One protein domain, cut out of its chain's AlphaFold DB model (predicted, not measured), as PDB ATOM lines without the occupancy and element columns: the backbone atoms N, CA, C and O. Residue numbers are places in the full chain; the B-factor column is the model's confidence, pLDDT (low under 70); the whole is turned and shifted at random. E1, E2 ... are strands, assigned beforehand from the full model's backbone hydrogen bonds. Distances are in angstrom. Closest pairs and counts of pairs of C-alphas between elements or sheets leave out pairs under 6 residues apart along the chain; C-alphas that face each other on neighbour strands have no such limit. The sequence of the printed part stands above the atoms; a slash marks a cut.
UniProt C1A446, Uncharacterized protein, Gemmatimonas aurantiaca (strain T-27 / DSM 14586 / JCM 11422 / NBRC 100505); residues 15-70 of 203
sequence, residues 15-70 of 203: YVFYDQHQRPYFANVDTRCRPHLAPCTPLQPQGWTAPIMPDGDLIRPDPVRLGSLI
ATOM      1  N   TYR A  15     -28.532  32.547  -4.941       90.44
ATOM      2  CA  TYR A  15     -27.937  31.634  -3.978       90.44
ATOM      3  C   TYR A  15     -28.849  31.490  -2.762       90.44
ATOM      4  O   TYR A  15     -29.537  32.439  -2.378       90.44
ATOM      5  N   VAL A  16     -28.846  30.296  -2.169       92.44
ATOM      6  CA  VAL A  16     -29.628  29.978  -0.973       92.44
ATOM      7  C   VAL A  16     -28.696  29.943   0.225       92.44
ATOM      8  O   VAL A  16     -27.744  29.166   0.257       92.44
ATOM      9  N   PHE A  17     -28.987  30.783   1.206       93.69
ATOM     10  CA  PHE A  17     -28.348  30.780   2.506       93.69
ATOM     11  C   PHE A  17     -29.254  30.111   3.541       93.69
ATOM     12  O   PHE A  17     -30.478  30.134   3.409       93.69
ATOM     13  N   TYR A  18     -28.652  29.562   4.591       94.50
ATOM     14  CA  TYR A  18     -29.371  28.917   5.690       94.50
ATOM     15  C   TYR A  18     -29.036  29.584   7.014       94.50
ATOM     16  O   TYR A  18     -27.865  29.802   7.317       94.50
ATOM     17  N   ASP A  19     -30.045  29.900   7.814       94.25
ATOM     18  CA  ASP A  19     -29.825  30.445   9.154       94.25
ATOM     19  C   ASP A  19     -29.433  29.367  10.186       94.25
ATOM     20  O   ASP A  19     -29.306  28.175   9.877       94.25
ATOM     21  N   GLN A  20     -29.277  29.773  11.452       94.19
ATOM     22  CA  GLN A  20     -28.931  28.864  12.553       94.19
ATOM     23  C   GLN A  20     -29.966  27.749  12.795       94.19
ATOM     24  O   GLN A  20     -29.651  26.757  13.453       94.19
ATOM     25  N   HIS A  21     -31.178  27.886  12.252       93.12
ATOM     26  CA  HIS A  21     -32.283  26.936  12.375       93.12
ATOM     27  C   HIS A  21     -32.596  26.212  11.057       93.12
ATOM     28  O   HIS A  21     -33.634  25.559  10.958       93.12
ATOM     29  N   GLN A  22     -31.697  26.291  10.067       92.19
ATOM     30  CA  GLN A  22     -31.831  25.660   8.748       92.19
ATOM     31  C   GLN A  22     -33.008  26.184   7.910       92.19
ATOM     32  O   GLN A  22     -33.511  25.484   7.031       92.19
ATOM     33  N   ARG A  23     -33.441  27.428   8.140       91.88
ATOM     34  CA  ARG A  23     -34.458  28.081   7.308       91.88
ATOM     35  C   ARG A  23     -33.803  28.704   6.072       91.88
ATOM     36  O   ARG A  23     -32.777  29.374   6.218       91.88
ATOM     37  N   PRO A  24     -34.372  28.498   4.870       92.56
ATOM     38  CA  PRO A  24     -33.787  28.984   3.630       92.56
ATOM     39  C   PRO A  24     -34.083  30.470   3.394       92.56
ATOM     40  O   PRO A  24     -35.214  30.943   3.536       92.56
ATOM     41  N   TYR A  25     -33.058  31.184   2.949       92.94
ATOM     42  CA  TYR A  25     -33.123  32.562   2.479       92.94
ATOM     43  C   TYR A  25     -32.472  32.652   1.109       92.94
ATOM     44  O   TYR A  25     -31.395  32.103   0.900       92.94
ATOM     45  N   PHE A  26     -33.077  33.383   0.183       91.38
ATOM     46  CA  PHE A  26     -32.486  33.632  -1.121       91.38
ATOM     47  C   PHE A  26     -31.967  35.062  -1.223       91.38
ATOM     48  O   PHE A  26     -32.555  36.016  -0.710       91.38
ATOM     49  N   ALA A  27     -30.845  35.204  -1.914       91.25
ATOM     50  CA  ALA A  27     -30.358  36.483  -2.395       91.25
ATOM     51  C   ALA A  27     -29.570  36.272  -3.683       91.25
ATOM     52  O   ALA A  27     -29.004  35.204  -3.930       91.25
ATOM     53  N   ASN A  28     -29.504  37.313  -4.503       90.38
ATOM     54  CA  ASN A  28     -28.594  37.332  -5.631       90.38
ATOM     55  C   ASN A  28     -27.202  37.698  -5.129       90.38
ATOM     56  O   ASN A  28     -27.024  38.728  -4.480       90.38
ATOM     57  N   VAL A  29     -26.220  36.866  -5.448       89.44
ATOM     58  CA  VAL A  29     -24.802  37.091  -5.158       89.44
ATOM     59  C   VAL A  29     -24.073  37.443  -6.448       89.44
ATOM     60  O   VAL A  29     -24.409  36.938  -7.522       89.44
ATOM     61  N   ASP A  30     -23.069  38.307  -6.348       85.56
ATOM     62  CA  ASP A  30     -22.163  38.574  -7.462       85.56
ATOM     63  C   ASP A  30     -21.157  37.420  -7.582       85.56
ATOM     64  O   ASP A  30     -20.460  37.072  -6.622       85.56
ATOM     65  N   THR A  31     -21.078  36.809  -8.762       78.44
ATOM     66  CA  THR A  31     -20.179  35.683  -9.042       78.44
ATOM     67  C   THR A  31     -18.707  36.083  -8.956       78.44
ATOM     68  O   THR A  31     -17.862  35.222  -8.701       78.44
ATOM     69  N   ARG A  32     -18.395  37.381  -9.079       79.81
ATOM     70  CA  ARG A  32     -17.043  37.940  -8.922       79.81
ATOM     71  C   ARG A  32     -16.600  38.017  -7.464       79.81
ATOM     72  O   ARG A  32     -15.407  38.015  -7.194       79.81
ATOM     73  N   CYS A  33     -17.540  38.045  -6.519       70.94
ATOM     74  CA  CYS A  33     -17.256  38.121  -5.084       70.94
ATOM     75  C   CYS A  33     -17.000  36.746  -4.446       70.94
ATOM     76  O   CYS A  33     -17.045  36.609  -3.222       70.94
ATOM     77  N   ARG A  34     -16.736  35.705  -5.246       67.44
ATOM     78  CA  ARG A  34     -16.281  34.408  -4.728       67.44
ATOM     79  C   ARG A  34     -14.854  34.546  -4.164       67.44
ATOM     80  O   ARG A  34     -14.030  35.206  -4.788       67.44
ATOM     81  N   PRO A  35     -14.544  33.940  -3.002       66.50
ATOM     82  CA  PRO A  35     -15.334  32.935  -2.284       66.50
ATOM     83  C   PRO A  35     -16.345  33.498  -1.274       66.50
ATOM     84  O   PRO A  35     -17.072  32.714  -0.690       66.50
ATOM     85  N   HIS A  36     -16.419  34.810  -1.054       65.69
ATOM     86  CA  HIS A  36     -17.115  35.409   0.093       65.69
ATOM     87  C   HIS A  36     -18.650  35.502  -0.027       65.69
ATOM     88  O   HIS A  36     -19.294  35.863   0.950       65.69
ATOM     89  N   LEU A  37     -19.235  35.170  -1.192       74.94
ATOM     90  CA  LEU A  37     -20.688  35.143  -1.467       74.94
ATOM     91  C   LEU A  37     -21.463  36.303  -0.811       74.94
ATOM     92  O   LEU A  37     -22.453  36.099  -0.114       74.94
ATOM     93  N   ALA A  38     -21.008  37.537  -1.039       81.12
ATOM     94  CA  ALA A  38     -21.692  38.716  -0.525       81.12
ATOM     95  C   ALA A  38     -23.031  38.930  -1.271       81.12
ATOM     96  O   ALA A  38     -23.029  39.045  -2.506       81.12
ATOM     97  N   PRO A  39     -24.177  38.982  -0.565       85.38
ATOM     98  CA  PRO A  39     -25.466  39.235  -1.190       85.38
ATOM     99  C   PRO A  39     -25.534  40.671  -1.727       85.38
ATOM    100  O   PRO A  39     -25.162  41.631  -1.058       85.38
ATOM    101  N   CYS A  40     -26.020  40.805  -2.957       86.31
ATOM    102  CA  CYS A  40     -26.229  42.069  -3.671       86.31
ATOM    103  C   CYS A  40     -27.700  42.510  -3.678       86.31
ATOM    104  O   CYS A  40     -28.025  43.590  -4.170       86.31
ATOM    105  N   THR A  41     -28.593  41.664  -3.172       86.75
ATOM    106  CA  THR A  41     -29.997  41.976  -2.895       86.75
ATOM    107  C   THR A  41     -30.286  41.699  -1.423       86.75
ATOM    108  O   THR A  41     -29.569  40.898  -0.817       86.75
ATOM    109  N   PRO A  42     -31.337  42.304  -0.844       87.00
ATOM    110  CA  PRO A  42     -31.810  41.918   0.481       87.00
ATOM    111  C   PRO A  42     -32.029  40.402   0.575       87.00
ATOM    112  O   PRO A  42     -32.447  39.776  -0.402       87.00
ATOM    113  N   LEU A  43     -31.739  39.827   1.742       89.50
ATOM    114  CA  LEU A  43     -32.018  38.423   2.038       89.50
ATOM    115  C   LEU A  43     -33.528  38.249   2.182       89.50
ATOM    116  O   LEU A  43     -34.146  38.857   3.056       89.50
ATOM    117  N   GLN A  44     -34.117  37.432   1.319       89.94
ATOM    118  CA  GLN A  44     -35.553  37.181   1.304       89.94
ATOM    119  C   GLN A  44     -35.808  35.760   1.815       89.94
ATOM    120  O   GLN A  44     -35.211  34.816   1.295       89.94
ATOM    121  N   PRO A  45     -36.640  35.561   2.849       90.56
ATOM    122  CA  PRO A  45     -36.910  34.219   3.338       90.56
ATOM    123  C   PRO A  45     -37.782  33.456   2.338       90.56
ATOM    124  O   PRO A  45     -38.684  34.020   1.713       90.56
ATOM    125  N   GLN A  46     -37.548  32.155   2.208       87.12
ATOM    126  CA  GLN A  46     -38.347  31.288   1.349       87.12
ATOM    127  C   GLN A  46     -39.287  30.434   2.198       87.12
ATOM    128  O   GLN A  46     -38.845  29.689   3.066       87.12
ATOM    129  N   GLY A  47     -40.596  30.531   1.940       83.12
ATOM    130  CA  GLY A  47     -41.593  29.752   2.678       83.12
ATOM    131  C   GLY A  47     -41.637  30.093   4.169       83.12
ATOM    132  O   GLY A  47     -41.807  29.202   4.993       83.12
ATOM    133  N   TRP A  48     -41.448  31.369   4.526       85.06
ATOM    134  CA  TRP A  48     -41.455  31.799   5.921       85.06
ATOM    135  C   TRP A  48     -42.816  31.567   6.567       85.06
ATOM    136  O   TRP A  48     -43.829  32.148   6.176       85.06
ATOM    137  N   THR A  49     -42.823  30.729   7.588       85.81
ATOM    138  CA  THR A  49     -44.027  30.332   8.320       85.81
ATOM    139  C   THR A  49     -43.989  30.749   9.785       85.81
ATOM    140  O   THR A  49     -44.960  30.537  10.503       85.81
ATOM    141  N   ALA A  50     -42.885  31.345  10.245       87.44
ATOM    142  CA  ALA A  50     -42.800  31.830  11.612       87.44
ATOM    143  C   ALA A  50     -43.724  33.049  11.804       87.44
ATOM    144  O   ALA A  50     -43.826  33.877  10.895       87.44
ATOM    145  N   PRO A  51     -44.341  33.212  12.988       86.94
ATOM    146  CA  PRO A  51     -45.286  34.302  13.242       86.94
ATOM    147  C   PRO A  51     -44.684  35.703  13.090       86.94
ATOM    148  O   PRO A  51     -45.380  36.636  12.705       86.94
ATOM    149  N   ILE A  52     -43.396  35.859  13.407       88.31
ATOM    150  CA  ILE A  52     -42.683  37.137  13.345       88.31
ATOM    151  C   ILE A  52     -41.390  36.932  12.563       88.31
ATOM    152  O   ILE A  52     -40.617  36.013  12.845       88.31
ATOM    153  N   MET A  53     -41.157  37.798  11.578       88.19
ATOM    154  CA  MET A  53     -39.898  37.869  10.845       88.19
ATOM    155  C   MET A  53     -38.966  38.883  11.527       88.19
ATOM    156  O   MET A  53     -39.427  39.976  11.851       88.19
ATOM    157  N   PRO A  54     -37.683  38.552  11.756       89.62
ATOM    158  CA  PRO A  54     -36.713  39.541  12.210       89.62
ATOM    159  C   PRO A  54     -36.501  40.630  11.157       89.62
ATOM    160  O   PRO A  54     -36.572  40.369   9.954       89.62
ATOM    161  N   ASP A  55     -36.178  41.836  11.618       88.06
ATOM    162  CA  ASP A  55     -35.792  42.941  10.744       88.06
ATOM    163  C   ASP A  55     -34.539  42.594   9.932       88.06
ATOM    164  O   ASP A  55     -33.644  41.885  10.397       88.06
ATOM    165  N   GLY A  56     -34.440  43.134   8.716       87.56
ATOM    166  CA  GLY A  56     -33.344  42.814   7.798       87.56
ATOM    167  C   GLY A  56     -31.949  43.140   8.343       87.56
ATOM    168  O   GLY A  56     -30.991  42.463   7.990       87.56
ATOM    169  N   ASP A  57     -31.817  44.122   9.240       89.56
ATOM    170  CA  ASP A  57     -30.532  44.483   9.852       89.56
ATOM    171  C   ASP A  57     -30.104  43.547  11.000       89.56
ATOM    172  O   ASP A  57     -28.982  43.652  11.503       89.56
ATOM    173  N   LEU A  58     -30.994  42.644  11.421       91.50
ATOM    174  CA  LEU A  58     -30.703  41.558  12.357       91.50
ATOM    175  C   LEU A  58     -30.223  40.297  11.632       91.50
ATOM    176  O   LEU A  58     -29.772  39.363  12.289       91.50
ATOM    177  N   ILE A  59     -30.315  40.251  10.300       92.75
ATOM    178  CA  ILE A  59     -29.961  39.091   9.481       92.75
ATOM    179  C   ILE A  59     -28.712  39.428   8.675       92.75
ATOM    180  O   ILE A  59     -28.703  40.358   7.869       92.75
ATOM    181  N   ARG A  60     -27.644  38.654   8.855       90.94
ATOM    182  CA  ARG A  60     -26.383  38.875   8.136       90.94
ATOM    183  C   ARG A  60     -25.738  37.569   7.690       90.94
ATOM    184  O   ARG A  60     -25.889  36.567   8.383       90.94
ATOM    185  N   PRO A  61     -24.984  37.561   6.578       90.19
ATOM    186  CA  PRO A  61     -24.127  36.431   6.240       90.19
ATOM    187  C   PRO A  61     -23.143  36.107   7.369       90.19
ATOM    188  O   PRO A  61     -22.592  37.011   8.006       90.19
ATOM    189  N   ASP A  62     -22.924  34.818   7.614       90.12
ATOM    190  CA  ASP A  62     -21.881  34.349   8.520       90.12
ATOM    191  C   ASP A  62     -20.506  34.571   7.859       90.12
ATOM    192  O   ASP A  62     -20.253  34.029   6.779       90.12
ATOM    193  N   PRO A  63     -19.594  35.354   8.468       84.12
ATOM    194  CA  PRO A  63     -18.271  35.589   7.895       84.12
ATOM    195  C   PRO A  63     -17.370  34.345   7.922       84.12
ATOM    196  O   PRO A  63     -16.364  34.311   7.213       84.12
ATOM    197  N   VAL A  64     -17.695  33.343   8.746       86.62
ATOM    198  CA  VAL A  64     -16.898  32.123   8.936       86.62
ATOM    199  C   VAL A  64     -17.422  30.982   8.070       86.62
ATOM    200  O   VAL A  64     -16.635  30.246   7.473       86.62
ATOM    201  N   ARG A  65     -18.747  30.808   8.006       86.75
ATOM    202  CA  ARG A  65     -19.378  29.682   7.307       86.75
ATOM    203  C   ARG A  65     -20.056  30.137   6.027       86.75
ATOM    204  O   ARG A  65     -21.121  30.750   6.041       86.75
ATOM    205  N   LEU A  66     -19.459  29.754   4.904       86.81
ATOM    206  CA  LEU A  66     -20.005  30.068   3.594       86.81
ATOM    207  C   LEU A  66     -21.434  29.526   3.433       86.81
ATOM    208  O   LEU A  66     -21.707  28.376   3.769       86.81
ATOM    209  N   GLY A  67     -22.340  30.363   2.925       87.12
ATOM    210  CA  GLY A  67     -23.746  29.997   2.733       87.12
ATOM    211  C   GLY A  67     -24.573  29.924   4.021       87.12
ATOM    212  O   GLY A  67     -25.734  29.527   3.964       87.12
ATOM    213  N   SER A  68     -24.017  30.324   5.168       91.62
ATOM    214  CA  SER A  68     -24.771  30.445   6.420       91.62
ATOM    215  C   SER A  68     -25.189  31.894   6.683       91.62
ATOM    216  O   SER A  68     -24.506  32.836   6.273       91.62
ATOM    217  N   LEU A  69     -26.303  32.072   7.389       93.00
ATOM    218  CA  LEU A  69     -26.743  33.341   7.963       93.00
ATOM    219  C   LEU A  69     -26.707  33.278   9.483       93.00
ATOM    220  O   LEU A  69     -26.935  32.237  10.101       93.00
ATOM    221  N   ILE A  70     -26.487  34.442  10.072       93.75
ATOM    222  CA  ILE A  70     -26.616  34.694  11.494       93.75
ATOM    223  C   ILE A  70     -27.762  35.682  11.680       93.75
ATOM    224  O   ILE A  70     -27.702  36.816  11.201       93.75
TER     225      ILE A  70
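This is residues 15 to 70 of the 203 residues of an uncharacterized protein of Gemmatimonas aurantiaca (strain T-27 / DSM 14586 / JCM 11422 / NBRC 100505) (UniProt C1A446). Little regular structure is here: a small hairpin of E1 and E2, then a long looping stretch that makes both ends of an elongated outline, and last the short strand E3, with residues 60 to 61 paired antiparallel with 69 to 70. The printed part has 56 residues with no named helix and three named strands in the order E1, E2, E3; the class is all strand, with 14 residues in named elements. E1 and E2 form an antiparallel sheet. The whole is compact, radius of gyration of the C-alphas 10.9 A, spanning 36 by 20 by 18 A.

Find C-alpha 15 at (-27.937, 31.634, -3.978), where E1, residues 15 to 18, begins. E2, residues 24 to 30, runs 18.7 A. E3, residues 59 to 61, ends at (-24.127, 36.431, 6.240).

Look at the hairpin E1 and E2, at 139 degrees: N 17 and O 25 are 2.8 A apart, within hydrogen-bond range. E3 pairs with no named strand. E2 and E3 are apart.

C-alphas 32 and 51, the farthest apart, are 36.1 A apart. The printed part has no cut. The E2 to E3 link is long, 28 residues. Residues 34 to 36 have pLDDT under 70.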